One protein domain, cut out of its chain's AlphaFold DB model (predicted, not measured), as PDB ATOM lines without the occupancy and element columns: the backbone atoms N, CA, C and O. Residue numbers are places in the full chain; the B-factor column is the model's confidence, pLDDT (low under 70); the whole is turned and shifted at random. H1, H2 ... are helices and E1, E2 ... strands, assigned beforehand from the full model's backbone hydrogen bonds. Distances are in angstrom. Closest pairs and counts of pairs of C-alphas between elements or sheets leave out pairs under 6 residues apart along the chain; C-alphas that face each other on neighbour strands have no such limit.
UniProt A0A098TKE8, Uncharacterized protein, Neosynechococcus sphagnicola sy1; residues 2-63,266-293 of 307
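This is residues 2 to 63 and 266 to 293 of the 307 residues of an uncharacterized protein of Neosynechococcus sphagnicola sy1 (UniProt A0A098TKE8). The domain is a loose, open spread of small parts: a two-strand hairpin, E1 and E2, lies in the middle, with helices H2 and H3 off to one side and a small three-strand sheet, E3 E4 E5, off to the opposite side. The short helix H1 lies out at a far tip, and residues 269 to 270, on the way to the small sheet, pair with residues 22 to 23 of E2. The printed part has 90 residues, with three named helices and five named strands in the order H1 E1 E2 H2 H3 E3 E4 E5, and its class is mixed, helices and strands. Both sheets, E1 - E2 and E3 - E4 - E5, are antiparallel. The whole is loose, with a radius of gyration of the C-alphas of 16.1 A and spans of 45 by 38 by 21 A.

H1, residues 2 to 5, begins at C-alpha 2 (2.396, 17.683, 69.932). E1, residues 12 to 16, is 12.9 A long, and E2, residues 22 to 27, is 16.3 A. H2, residues 34 to 47, is the longest helix by residues and measures 19.9 A from C-alpha 34 (-6.706, 19.571, 84.153). H3, residues 52 to 63, measures 16.9 A. E3 is residues 274 to 278, 12.0 A; E4 is residues 281 to 286, 16.6 A; E5 is residues 289 to 291, ending at C-alpha 291 (4.362, -15.894, 80.841).

E3, E4 and E5 form a meander, each strand the antiparallel neighbour of the one before, with E3 and E5 as edge strands. E3 and E4 are a hairpin, with N 275 and O 283 at 2.9 A, within hydrogen-bond range. E4 and E5 are a hairpin too, with N 284 and O 291 at 2.8 A. The pairing is staggered: E4 pairs with E3 over residues 281 to 284 and with E5 over residues 284 to 286. H1, H2 and H3 are not on this sheet. E1 and E2 are a hairpin at 154 degrees, with N 24 and O 15 at 2.8 A. H2 and H3 are close but not clearly touching; their closest C-alphas, of Tyr 45 and Lys 55, are 7.8 A apart. They run opposite ways at a steep tilt of 44 degrees. Every O i to N i+4 pair is within hydrogen-bond range in H2 and H3, while H1 is too short for such a pair.

The two C-alphas farthest apart, of Phe 7 and Ser 53, are 45.4 A apart. Residues 64 to 265 are not printed, and C-alphas 63 and 266 are 13.5 A apart across this cut. Of the links that are printed whole, none is long. Residues 49 to 54, of which 52 to 54 belong to H3, stand free. The mean pLDDT of the printed part is 89.6, and no printed residue is under 70.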
ATOM      1  N   GLN A   2       2.707  16.434  70.658       78.75
ATOM      2  CA  GLN A   2       2.396  17.683  69.932       78.75
ATOM      3  C   GLN A   2       2.728  17.631  68.429       78.75
ATOM      4  O   GLN A   2       1.897  17.994  67.606       78.75
ATOM      5  N   VAL A   3       3.889  17.075  68.059       85.19
ATOM      6  CA  VAL A   3       4.268  16.887  66.644       85.19
ATOM      7  C   VAL A   3       3.289  15.971  65.898       85.19
ATOM      8  O   VAL A   3       2.914  16.259  64.775       85.19
ATOM      9  N   ALA A   4       2.833  14.873  66.501       86.56
ATOM     10  CA  ALA A   4       1.862  13.987  65.852       86.56
ATOM     11  C   ALA A   4       0.486  14.668  65.720       86.56
ATOM     12  O   ALA A   4      -0.157  14.574  64.676       86.56
ATOM     13  N   GLN A   5       0.078  15.425  66.743       83.56
ATOM     14  CA  GLN A   5      -1.163  16.200  66.727       83.56
ATOM     15  C   GLN A   5      -1.150  17.298  65.653       83.56
ATOM     16  O   GLN A   5      -2.165  17.479  64.987       83.56
ATOM     17  N   SER A   6      -0.010  17.958  65.393       88.38
ATOM     18  CA  SER A   6       0.096  18.940  64.299       88.38
ATOM     19  C   SER A   6      -0.087  18.331  62.902       88.38
ATOM     20  O   SER A   6      -0.336  19.060  61.948       88.38
ATOM     21  N   PHE A   7       0.001  17.003  62.774       92.44
ATOM     22  CA  PHE A   7      -0.304  16.261  61.545       92.44
ATOM     23  C   PHE A   7      -1.690  15.586  61.571       92.44
ATOM     24  O   PHE A   7      -1.943  14.697  60.760       92.44
ATOM     25  N   ASN A   8      -2.589  15.967  62.490       89.62
ATOM     26  CA  ASN A   8      -3.900  15.329  62.698       89.62
ATOM     27  C   ASN A   8      -3.824  13.816  62.983       89.62
ATOM     28  O   ASN A   8      -4.770  13.068  62.727       89.62
ATOM     29  N   ILE A   9      -2.704  13.343  63.535       92.69
ATOM     30  CA  ILE A   9      -2.554  11.947  63.943       92.69
ATOM     31  C   ILE A   9      -3.143  11.798  65.346       92.69
ATOM     32  O   ILE A   9      -2.757  12.509  66.276       92.69
ATOM     33  N   THR A  10      -4.066  10.844  65.508       91.75
ATOM     34  CA  THR A  10      -4.607  10.507  66.831       91.75
ATOM     35  C   THR A  10      -3.496   9.938  67.704       91.75
ATOM     36  O   THR A  10      -2.786   9.017  67.303       91.75
ATOM     37  N   THR A  11      -3.365  10.475  68.910       90.50
ATOM     38  CA  THR A  11      -2.374  10.027  69.893       90.50
ATOM     39  C   THR A  11      -3.068   9.451  71.114       90.50
ATOM     40  O   THR A  11      -4.151   9.901  71.486       90.50
ATOM     41  N   TYR A  12      -2.433   8.458  71.729       90.38
ATOM     42  CA  TYR A  12      -2.845   7.900  73.008       90.38
ATOM     43  C   TYR A  12      -1.655   7.945  73.959       90.38
ATOM     44  O   TYR A  12      -0.585   7.434  73.625       90.38
ATOM     45  N   VAL A  13      -1.836   8.559  75.124       89.00
ATOM     46  CA  VAL A  13      -0.875   8.475  76.228       89.00
ATOM     47  C   VAL A  13      -1.308   7.320  77.121       89.00
ATOM     48  O   VAL A  13      -2.443   7.300  77.588       89.00
ATOM     49  N   HIS A  14      -0.429   6.329  77.282       89.56
ATOM     50  CA  HIS A  14      -0.677   5.161  78.123       89.56
ATOM     51  C   HIS A  14      -0.084   5.371  79.505       89.56
ATOM     52  O   HIS A  14       1.130   5.530  79.645       89.56
ATOM     53  N   GLU A  15      -0.934   5.258  80.514       87.56
ATOM     54  CA  GLU A  15      -0.603   5.507  81.906       87.56
ATOM     55  C   GLU A  15      -1.204   4.450  82.815       87.56
ATOM     56  O   GLU A  15      -1.972   3.579  82.401       87.56
ATOM     57  N   ARG A  16      -0.826   4.505  84.085       85.44
ATOM     58  CA  ARG A  16      -1.450   3.666  85.107       85.44
ATOM     59  C   ARG A  16      -2.780   4.261  85.520       85.44
ATOM     60  O   ARG A  16      -2.931   5.478  85.551       85.44
ATOM     61  N   ALA A  17      -3.712   3.386  85.871       88.00
ATOM     62  CA  ALA A  17      -4.946   3.805  86.503       88.00
ATOM     63  C   ALA A  17      -4.823   3.830  88.037       88.00
ATOM     64  O   ALA A  17      -3.754   3.593  88.613       88.00
ATOM     65  N   GLY A  18      -5.934   4.108  88.721       79.38
ATOM     66  CA  GLY A  18      -5.955   4.283  90.174       79.38
ATOM     67  C   GLY A  18      -5.895   2.975  90.959       79.38
ATOM     68  O   GLY A  18      -5.541   2.975  92.138       79.38
ATOM     69  N   ILE A  19      -6.134   1.843  90.290       85.62
ATOM     70  CA  ILE A  19      -5.932   0.493  90.830       85.62
ATOM     71  C   ILE A  19      -4.962  -0.312  89.962       85.62
ATOM     72  O   ILE A  19      -4.788  -0.034  88.778       85.62
ATOM     73  N   LEU A  20      -4.291  -1.288  90.580       86.12
ATOM     74  CA  LEU A  20      -3.199  -2.047  89.961       86.12
ATOM     75  C   LEU A  20      -3.632  -2.772  88.677       86.12
ATOM     76  O   LEU A  20      -2.853  -2.838  87.729       86.12
ATOM     77  N   ASP A  21      -4.867  -3.272  88.652       87.56
ATOM     78  CA  ASP A  21      -5.419  -4.104  87.576       87.56
ATOM     79  C   ASP A  21      -5.956  -3.305  86.378       87.56
ATOM     80  O   ASP A  21      -6.476  -3.891  85.426       87.56
ATOM     81  N   LYS A  22      -5.810  -1.974  86.402       91.06
ATOM     82  CA  LYS A  22      -6.275  -1.085  85.339       91.06
ATOM     83  C   LYS A  22      -5.141  -0.237  84.758       91.06
ATOM     84  O   LYS A  22      -4.185   0.140  85.440       91.06
ATOM     85  N   TYR A  23      -5.284   0.118  83.488       91.00
ATOM     86  CA  TYR A  23      -4.466   1.120  82.804       91.00
ATOM     87  C   TYR A  23      -5.346   2.240  82.271       91.00
ATOM     88  O   TYR A  23      -6.549   2.080  82.113       91.00
ATOM     89  N   TYR A  24      -4.762   3.388  81.977       90.19
ATOM     90  CA  TYR A  24      -5.498   4.554  81.524       90.19
ATOM     91  C   TYR A  24      -4.943   5.024  80.177       90.19
ATOM     92  O   TYR A  24      -3.733   5.000  79.948       90.19
ATOM     93  N   LEU A  25      -5.841   5.376  79.254       89.25
ATOM     94  CA  LEU A  25      -5.491   5.864  77.924       89.25
ATOM     95  C   LEU A  25      -6.085   7.244  77.715       89.25
ATOM     96  O   LEU A  25      -7.302   7.402  77.707       89.25
ATOM     97  N   ILE A  26      -5.217   8.208  77.438       86.50
ATOM     98  CA  ILE A  26      -5.613   9.593  77.201       86.50
ATOM     99  C   ILE A  26      -5.571   9.848  75.708       86.50
ATOM    100  O   ILE A  26      -4.496   9.869  75.101       86.50
ATOM    101  N   LYS A  27      -6.741  10.017  75.096       86.25
ATOM    102  CA  LYS A  27      -6.836  10.319  73.668       86.25
ATOM    103  C   LYS A  27      -6.547  11.799  73.440       86.25
ATOM    104  O   LYS A  27      -7.265  12.653  73.942       86.25
ATOM    105  N   ASN A  28      -5.544  12.095  72.618       83.81
ATOM    106  CA  ASN A  28      -5.171  13.452  72.211       83.81
ATOM    107  C   ASN A  28      -4.897  14.423  73.381       83.81
ATOM    108  O   ASN A  28      -5.059  15.629  73.216       83.81
ATOM    109  N   GLY A  29      -4.443  13.918  74.528       80.00
ATOM    110  CA  GLY A  29      -4.154  14.714  75.721       80.00
ATOM    111  C   GLY A  29      -3.025  14.114  76.554       80.00
ATOM    112  O   GLY A  29      -2.513  13.042  76.236       80.00
ATOM    113  N   SER A  30      -2.633  14.814  77.618       78.31
ATOM    114  CA  SER A  30      -1.665  14.338  78.614       78.31
ATOM    115  C   SER A  30      -2.333  14.109  79.971       78.31
ATOM    116  O   SER A  30      -3.437  14.590  80.224       78.31
ATOM    117  N   THR A  31      -1.611  13.443  80.872       73.44
ATOM    118  CA  THR A  31      -1.959  13.239  82.292       73.44
ATOM    119  C   THR A  31      -2.083  14.512  83.101       73.44
ATOM    120  O   THR A  31      -2.363  14.447  84.284       73.44
ATOM    121  N   HIS A  32      -1.822  15.665  82.513       74.75
ATOM    122  CA  HIS A  32      -1.874  16.935  83.213       74.75
ATOM    123  C   HIS A  32      -2.789  17.916  82.485       74.75
ATOM    124  O   HIS A  32      -2.724  19.114  82.731       74.75
ATOM    125  N   ASN A  33      -3.658  17.444  81.588       84.81
ATOM    126  CA  ASN A  33      -4.748  18.280  81.112       84.81
ATOM    127  C   ASN A  33      -5.834  18.337  82.200       84.81
ATOM    128  O   ASN A  33      -6.619  17.401  82.356       84.81
ATOM    129  N   LEU A  34      -5.835  19.416  82.986       86.62
ATOM    130  CA  LEU A  34      -6.706  19.571  84.153       86.62
ATOM    131  C   LEU A  34      -8.184  19.558  83.751       86.62
ATOM    132  O   LEU A  34      -9.006  18.930  84.419       86.62
ATOM    133  N   SER A  35      -8.517  20.221  82.645       87.75
ATOM    134  CA  SER A  35      -9.883  20.272  82.118       87.75
ATOM    135  C   SER A  35     -10.412  18.877  81.750       87.75
ATOM    136  O   SER A  35     -11.523  18.511  82.138       87.75
ATOM    137  N   LEU A  36      -9.593  18.066  81.071       87.50
ATOM    138  CA  LEU A  36      -9.911  16.678  80.740       87.50
ATOM    139  C   LEU A  36     -10.102  15.841  82.005       87.50
ATOM    140  O   LEU A  36     -11.136  15.196  82.147       87.50
ATOM    141  N   MET A  37      -9.167  15.917  82.955       87.94
ATOM    142  CA  MET A  37      -9.260  15.186  84.223       87.94
ATOM    143  C   MET A  37     -10.556  15.488  84.977       87.94
ATOM    144  O   MET A  37     -11.210  14.574  85.469       87.94
ATOM    145  N   LYS A  38     -10.960  16.762  85.040       92.31
ATOM    146  CA  LYS A  38     -12.226  17.163  85.665       92.31
ATOM    147  C   LYS A  38     -13.424  16.536  84.960       92.31
ATOM    148  O   LYS A  38     -14.263  15.920  85.611       92.31
ATOM    149  N   SER A  39     -13.472  16.646  83.630       91.88
ATOM    150  CA  SER A  39     -14.558  16.057  82.840       91.88
ATOM    151  C   SER A  39     -14.659  14.545  83.021       91.88
ATOM    152  O   SER A  39     -15.758  14.002  83.088       91.88
ATOM    153  N   GLU A  40     -13.529  13.858  83.167       91.44
ATOM    154  CA  GLU A  40     -13.516  12.412  83.338       91.44
ATOM    155  C   GLU A  40     -14.026  11.961  84.701       91.44
ATOM    156  O   GLU A  40     -14.634  10.896  84.784       91.44
ATOM    157  N   ILE A  41     -13.836  12.761  85.754       95.06
ATOM    158  CA  ILE A  41     -14.452  12.493  87.059       95.06
ATOM    159  C   ILE A  41     -15.976  12.474  86.909       95.06
ATOM    160  O   ILE A  41     -16.635  11.534  87.361       95.06
ATOM    161  N   ASP A  42     -16.532  13.486  86.240       94.69
ATOM    162  CA  ASP A  42     -17.973  13.583  86.012       94.69
ATOM    163  C   ASP A  42     -18.491  12.471  85.097       94.69
ATOM    164  O   ASP A  42     -19.502  11.849  85.420       94.69
ATOM    165  N   VAL A  43     -17.798  12.178  83.995       94.00
ATOM    166  CA  VAL A  43     -18.149  11.086  83.072       94.00
ATOM    167  C   VAL A  43     -18.126   9.743  83.801       94.00
ATOM    168  O   VAL A  43     -19.118   9.019  83.785       94.00
ATOM    169  N   CYS A  44     -17.041   9.438  84.519       94.06
ATOM    170  CA  CYS A  44     -16.896   8.197  85.277       94.06
ATOM    171  C   CYS A  44     -18.037   8.021  86.286       94.06
ATOM    172  O   CYS A  44     -18.637   6.947  86.367       94.06
ATOM    173  N   TYR A  45     -18.377   9.077  87.030       96.31
ATOM    174  CA  TYR A  45     -19.456   9.021  88.008       96.31
ATOM    175  C   TYR A  45     -20.842   8.908  87.357       96.31
ATOM    176  O   TYR A  45     -21.637   8.062  87.772       96.31
ATOM    177  N   ASN A  46     -21.149   9.732  86.351       96.25
ATOM    178  CA  ASN A  46     -22.489   9.839  85.767       96.25
ATOM    179  C   ASN A  46     -22.836   8.667  84.839       96.25
ATOM    180  O   ASN A  46     -23.978   8.214  84.846       96.25
ATOM    181  N   GLU A  47     -21.873   8.152  84.072       95.69
ATOM    182  CA  GLU A  47     -22.100   7.043  83.133       95.69
ATOM    183  C   GLU A  47     -22.033   5.663  83.805       95.69
ATOM    184  O   GLU A  47     -22.428   4.654  83.218       95.69
ATOM    185  N   SER A  48     -21.558   5.595  85.051       95.50
ATOM    186  CA  SER A  48     -21.540   4.350  85.814       95.50
ATOM    187  C   SER A  48     -22.957   3.835  86.080       95.50
ATOM    188  O   SER A  48     -23.773   4.512  86.714       95.50
ATOM    189  N   ILE A  49     -23.200   2.584  85.673       96.56
ATOM    190  CA  ILE A  49     -24.452   1.838  85.889       96.56
ATOM    191  C   ILE A  49     -24.674   1.409  87.347       96.56
ATOM    192  O   ILE A  49     -25.722   0.852  87.673       96.56
ATOM    193  N   LEU A  50     -23.674   1.591  88.215       97.50
ATOM    194  CA  LEU A  50     -23.780   1.210  89.619       97.50
ATOM    195  C   LEU A  50     -24.793   2.112  90.341       97.50
ATOM    196  O   LEU A  50     -24.913   3.288  90.003       97.50
ATOM    197  N   PRO A  51     -25.510   1.609  91.357       97.56
ATOM    198  CA  PRO A  51     -26.352   2.459  92.190       97.56
ATOM    199  C   PRO A  51     -25.501   3.412  93.044       97.56
ATOM    200  O   PRO A  51     -24.370   3.089  93.413       97.56
ATOM    201  N   ASP A  52     -26.061   4.562  93.429       97.19
ATOM    202  CA  ASP A  52     -25.355   5.586  94.219       97.19
ATOM    203  C   ASP A  52     -24.800   5.061  95.551       97.19
ATOM    204  O   ASP A  52     -23.729   5.479  95.992       97.19
ATOM    205  N   SER A  53     -25.493   4.108  96.184       97.69
ATOM    206  CA  SER A  53     -25.010   3.442  97.400       97.69
ATOM    207  C   SER A  53     -23.700   2.688  97.165       97.69
ATOM    208  O   SER A  53     -22.804   2.738  98.007       97.69
ATOM    209  N   GLU A  54     -23.558   2.042  96.008       98.25
ATOM    210  CA  GLU A  54     -22.354   1.304  95.639       98.25
ATOM    211  C   GLU A  54     -21.235   2.250  95.194       98.25
ATOM    212  O   GLU A  54     -20.089   2.067  95.604       98.25
ATOM    213  N   LYS A  55     -21.559   3.325  94.454       98.31
ATOM    214  CA  LYS A  55     -20.582   4.381  94.129       98.31
ATOM    215  C   LYS A  55     -19.985   4.984  95.400       98.31
ATOM    216  O   LYS A  55     -18.768   5.113  95.506       98.31
ATOM    217  N   ARG A  56     -20.829   5.284  96.395       98.44
ATOM    218  CA  ARG A  56     -20.399   5.768  97.715       98.44
ATOM    219  C   ARG A  56     -19.520   4.752  98.438       98.44
ATOM    220  O   ARG A  56     -18.473   5.131  98.953       98.44
ATOM    221  N   ARG A  57     -19.919   3.476  98.467       98.44
ATOM    222  CA  ARG A  57     -19.136   2.406  99.107       98.44
ATOM    223  C   ARG A  57     -17.727   2.318  98.513       98.44
ATOM    224  O   ARG A  57     -16.758   2.330  99.265       98.44
ATOM    225  N   ILE A  58     -17.624   2.283  97.183       97.56
ATOM    226  CA  ILE A  58     -16.349   2.239  96.449       97.56
ATOM    227  C   ILE A  58     -15.523   3.501  96.712       97.56
ATOM    228  O   ILE A  58     -14.319   3.413  96.946       97.56
ATOM    229  N   ALA A  59     -16.160   4.674  96.712       97.69
ATOM    230  CA  ALA A  59     -15.469   5.923  97.000       97.69
ATOM    231  C   ALA A  59     -14.854   5.926  98.402       97.69
ATOM    232  O   ALA A  59     -13.695   6.288  98.563       97.69
ATOM    233  N   TYR A  60     -15.607   5.499  99.417       97.50
ATOM    234  CA  TYR A  60     -15.131   5.481 100.802       97.50
ATOM    235  C   TYR A  60     -14.033   4.439 101.006       97.50
ATOM    236  O   TYR A  60     -13.067   4.706 101.714       97.50
ATOM    237  N   GLU A  61     -14.127   3.296 100.324       95.81
ATOM    238  CA  GLU A  61     -13.063   2.290 100.301       95.81
ATOM    239  C   GLU A  61     -11.719   2.901  99.873       95.81
ATOM    240  O   GLU A  61     -10.705   2.643 100.517       95.81
ATOM    241  N   TRP A  62     -11.710   3.780  98.864       94.69
ATOM    242  CA  TRP A  62     -10.492   4.476  98.434       94.69
ATOM    243  C   TRP A  62      -9.857   5.328  99.542       94.69
ATOM    244  O   TRP A  62      -8.645   5.259  99.755       94.69
ATOM    245  N   TYR A  63     -10.658   6.125 100.258       95.19
ATOM    246  CA  TYR A  63     -10.151   6.954 101.356       95.19
ATOM    247  C   TYR A  63      -9.662   6.092 102.525       95.19
ATOM    248  O   TYR A  63      -8.565   6.315 103.041       95.19
ATOM    249  N   MET A 266     -12.192   3.570  89.845       92.75
ATOM    250  CA  MET A 266     -12.903   3.063  88.674       92.75
ATOM    251  C   MET A 266     -12.319   3.505  87.339       92.75
ATOM    252  O   MET A 266     -12.567   2.822  86.345       92.75
ATOM    253  N   TYR A 267     -11.557   4.600  87.295       90.62
ATOM    254  CA  TYR A 267     -11.011   5.101  86.036       90.62
ATOM    255  C   TYR A 267     -10.062   4.096  85.375       90.62
ATOM    256  O   TYR A 267      -9.400   3.293  86.036       90.62
ATOM    257  N   GLY A 268      -9.995   4.162  84.046       90.38
ATOM    258  CA  GLY A 268      -9.178   3.268  83.235       90.38
ATOM    259  C   GLY A 268      -9.882   1.983  82.786       90.38
ATOM    260  O   GLY A 268     -11.062   1.743  83.030       90.38
ATOM    261  N   TYR A 269      -9.115   1.160  82.088       90.56
ATOM    262  CA  TYR A 269      -9.518  -0.055  81.398       90.56
ATOM    263  C   TYR A 269      -8.847  -1.265  82.041       90.56
ATOM    264  O   TYR A 269      -7.707  -1.176  82.498       90.56
ATOM    265  N   ASP A 270      -9.541  -2.399  82.052       91.31
ATOM    266  CA  ASP A 270      -8.985  -3.658  82.544       91.31
ATOM    267  C   ASP A 270      -7.960  -4.224  81.559       91.31
ATOM    268  O   ASP A 270      -8.132  -4.152  80.339       91.31
ATOM    269  N   PHE A 271      -6.888  -4.819  82.079       90.31
ATOM    270  CA  PHE A 271      -5.939  -5.527  81.229       90.31
ATOM    271  C   PHE A 271      -6.541  -6.825  80.677       90.31
ATOM    272  O   PHE A 271      -6.934  -7.714  81.427       90.31
ATOM    273  N   GLU A 272      -6.517  -6.983  79.355       89.75
ATOM    274  CA  GLU A 272      -6.966  -8.220  78.700       89.75
ATOM    275  C   GLU A 272      -5.852  -9.283  78.628       89.75
ATOM    276  O   GLU A 272      -6.088 -10.478  78.803       89.75
ATOM    277  N   TYR A 273      -4.608  -8.846  78.405       90.25
ATOM    278  CA  TYR A 273      -3.464  -9.730  78.128       90.25
ATOM    279  C   TYR A 273      -2.334  -9.626  79.149       90.25
ATOM    280  O   TYR A 273      -1.299 -10.272  78.992       90.25
ATOM    281  N   VAL A 274      -2.486  -8.797  80.176       90.06
ATOM    282  CA  VAL A 274      -1.453  -8.544  81.182       90.06
ATOM    283  C   VAL A 274      -2.051  -8.793  82.552       90.06
ATOM    284  O   VAL A 274      -3.149  -8.336  82.837       90.06
ATOM    285  N   LYS A 275      -1.322  -9.500  83.412       90.38
ATOM    286  CA  LYS A 275      -1.694  -9.638  84.817       90.38
ATOM    287  C   LYS A 275      -0.654  -8.940  85.687       90.38
ATOM    288  O   LYS A 275       0.499  -9.389  85.745       90.38
ATOM    289  N   PRO A 276      -1.012  -7.827  86.336       88.69
ATOM    290  CA  PRO A 276      -0.114  -7.155  87.251       88.69
ATOM    291  C   PRO A 276      -0.123  -7.839  88.626       88.69
ATOM    292  O   PRO A 276      -1.115  -8.411  89.065       88.69
ATOM    293  N   TYR A 277       1.028  -7.821  89.292       86.88
ATOM    294  CA  TYR A 277       1.220  -8.361  90.645       86.88
ATOM    295  C   TYR A 277       1.698  -7.286  91.611       86.88
ATOM    296  O   TYR A 277       1.299  -7.248  92.769       86.88
ATOM    297  N   GLU A 278       2.588  -6.426  91.125       82.44
ATOM    298  CA  GLU A 278       3.107  -5.259  91.824       82.44
ATOM    299  C   GLU A 278       3.372  -4.172  90.784       82.44
ATOM    300  O   GLU A 278       3.434  -4.452  89.582       82.44
ATOM    301  N   ALA A 279       3.641  -2.947  91.238       76.69
ATOM    302  CA  ALA A 279       3.906  -1.823  90.351       76.69
ATOM    303  C   ALA A 279       4.962  -2.130  89.267       76.69
ATOM    304  O   ALA A 279       4.838  -1.640  88.150       76.69
ATOM    305  N   PHE A 280       5.969  -2.962  89.541       81.00
ATOM    306  CA  PHE A 280       7.027  -3.293  88.575       81.00
ATOM    307  C   PHE A 280       7.107  -4.786  88.236       81.00
ATOM    308  O   PHE A 280       8.130  -5.256  87.737       81.00
ATOM    309  N   LYS A 281       6.037  -5.542  88.505       85.06
ATOM    310  CA  LYS A 281       5.986  -6.989  88.297       85.06
ATOM    311  C   LYS A 281       4.674  -7.370  87.631       85.06
ATOM    312  O   LYS A 281       3.615  -7.287  88.244       85.06
ATOM    313  N   VAL A 282       4.772  -7.818  86.385       88.00
ATOM    314  CA  VAL A 282       3.634  -8.225  85.557       88.00
ATOM    315  C   VAL A 282       3.944  -9.532  84.831       88.00
ATOM    316  O   VAL A 282       5.115  -9.884  84.637       88.00
ATOM    317  N   SER A 283       2.907 -10.235  84.402       90.62
ATOM    318  CA  SER A 283       2.987 -11.342  83.454       90.62
ATOM    319  C   SER A 283       2.143 -11.040  82.212       90.62
ATOM    320  O   SER A 283       1.241 -10.204  82.239       90.62
ATOM    321  N   LEU A 284       2.458 -11.714  81.108       91.88
ATOM    322  CA  LEU A 284       1.660 -11.718  79.888       91.88
ATOM    323  C   LEU A 284       0.812 -12.992  79.852       91.88
ATOM    324  O   LEU A 284       1.337 -14.089  80.046       91.88
ATOM    325  N   ILE A 285      -0.468 -12.868  79.530       89.19
ATOM    326  CA  ILE A 285      -1.353 -13.989  79.230       89.19
ATOM    327  C   ILE A 285      -1.319 -14.219  77.717       89.19
ATOM    328  O   ILE A 285      -1.762 -13.383  76.934       89.19
ATOM    329  N   LYS A 286      -0.787 -15.366  77.286       87.00
ATOM    330  CA  LYS A 286      -0.725 -15.761  75.872       87.00
ATOM    331  C   LYS A 286      -1.241 -17.185  75.707       87.00
ATOM    332  O   LYS A 286      -0.703 -18.112  76.307       87.00
ATOM    333  N   ASN A 287      -2.266 -17.369  74.874       88.62
ATOM    334  CA  ASN A 287      -2.916 -18.667  74.630       88.62
ATOM    335  C   ASN A 287      -3.365 -19.365  75.931       88.62
ATOM    336  O   ASN A 287      -3.124 -20.557  76.119       88.62
ATOM    337  N   GLY A 288      -3.931 -18.598  76.871       86.62
ATOM    338  CA  GLY A 288      -4.352 -19.094  78.187       86.62
ATOM    339  C   GLY A 288      -3.208 -19.462  79.139       86.62
ATOM    340  O   GLY A 288      -3.467 -19.984  80.220       86.62
ATOM    341  N   LYS A 289      -1.947 -19.211  78.766       88.38
ATOM    342  CA  LYS A 289      -0.776 -19.461  79.610       88.38
ATOM    343  C   LYS A 289      -0.163 -18.160  80.088       88.38
ATOM    344  O   LYS A 289       0.025 -17.222  79.315       88.38
ATOM    345  N   GLU A 290       0.192 -18.148  81.360       92.56
ATOM    346  CA  GLU A 290       0.888 -17.045  81.998       92.56
ATOM    347  C   GLU A 290       2.396 -17.113  81.721       92.56
ATOM    348  O   GLU A 290       3.041 -18.144  81.924       92.56
ATOM    349  N   ILE A 291       2.961 -16.008  81.239       90.81
ATOM    350  CA  ILE A 291       4.362 -15.894  80.841       90.81
ATOM    351  C   ILE A 291       4.982 -14.686  81.535       90.81
ATOM    352  O   ILE A 291       4.625 -13.538  81.276       90.81
ATOM    353  N   PHE A 292       5.986 -14.931  82.371       86.94
ATOM    354  CA  PHE A 292       6.810 -13.865  82.933       86.94
ATOM    355  C   PHE A 292       7.908 -13.483  81.944       86.94
ATOM    356  O   PHE A 292       8.840 -14.253  81.697       86.94
ATOM    357  N   ILE A 293       7.816 -12.275  81.394       74.38
ATOM    358  CA  ILE A 293       8.852 -11.739  80.515       74.38
ATOM    359  C   ILE A 293      10.022 -11.290  81.395       74.38
ATOM    360  O   ILE A 293       9.938 -10.303  82.123       74.38
TER     361      ILE A 293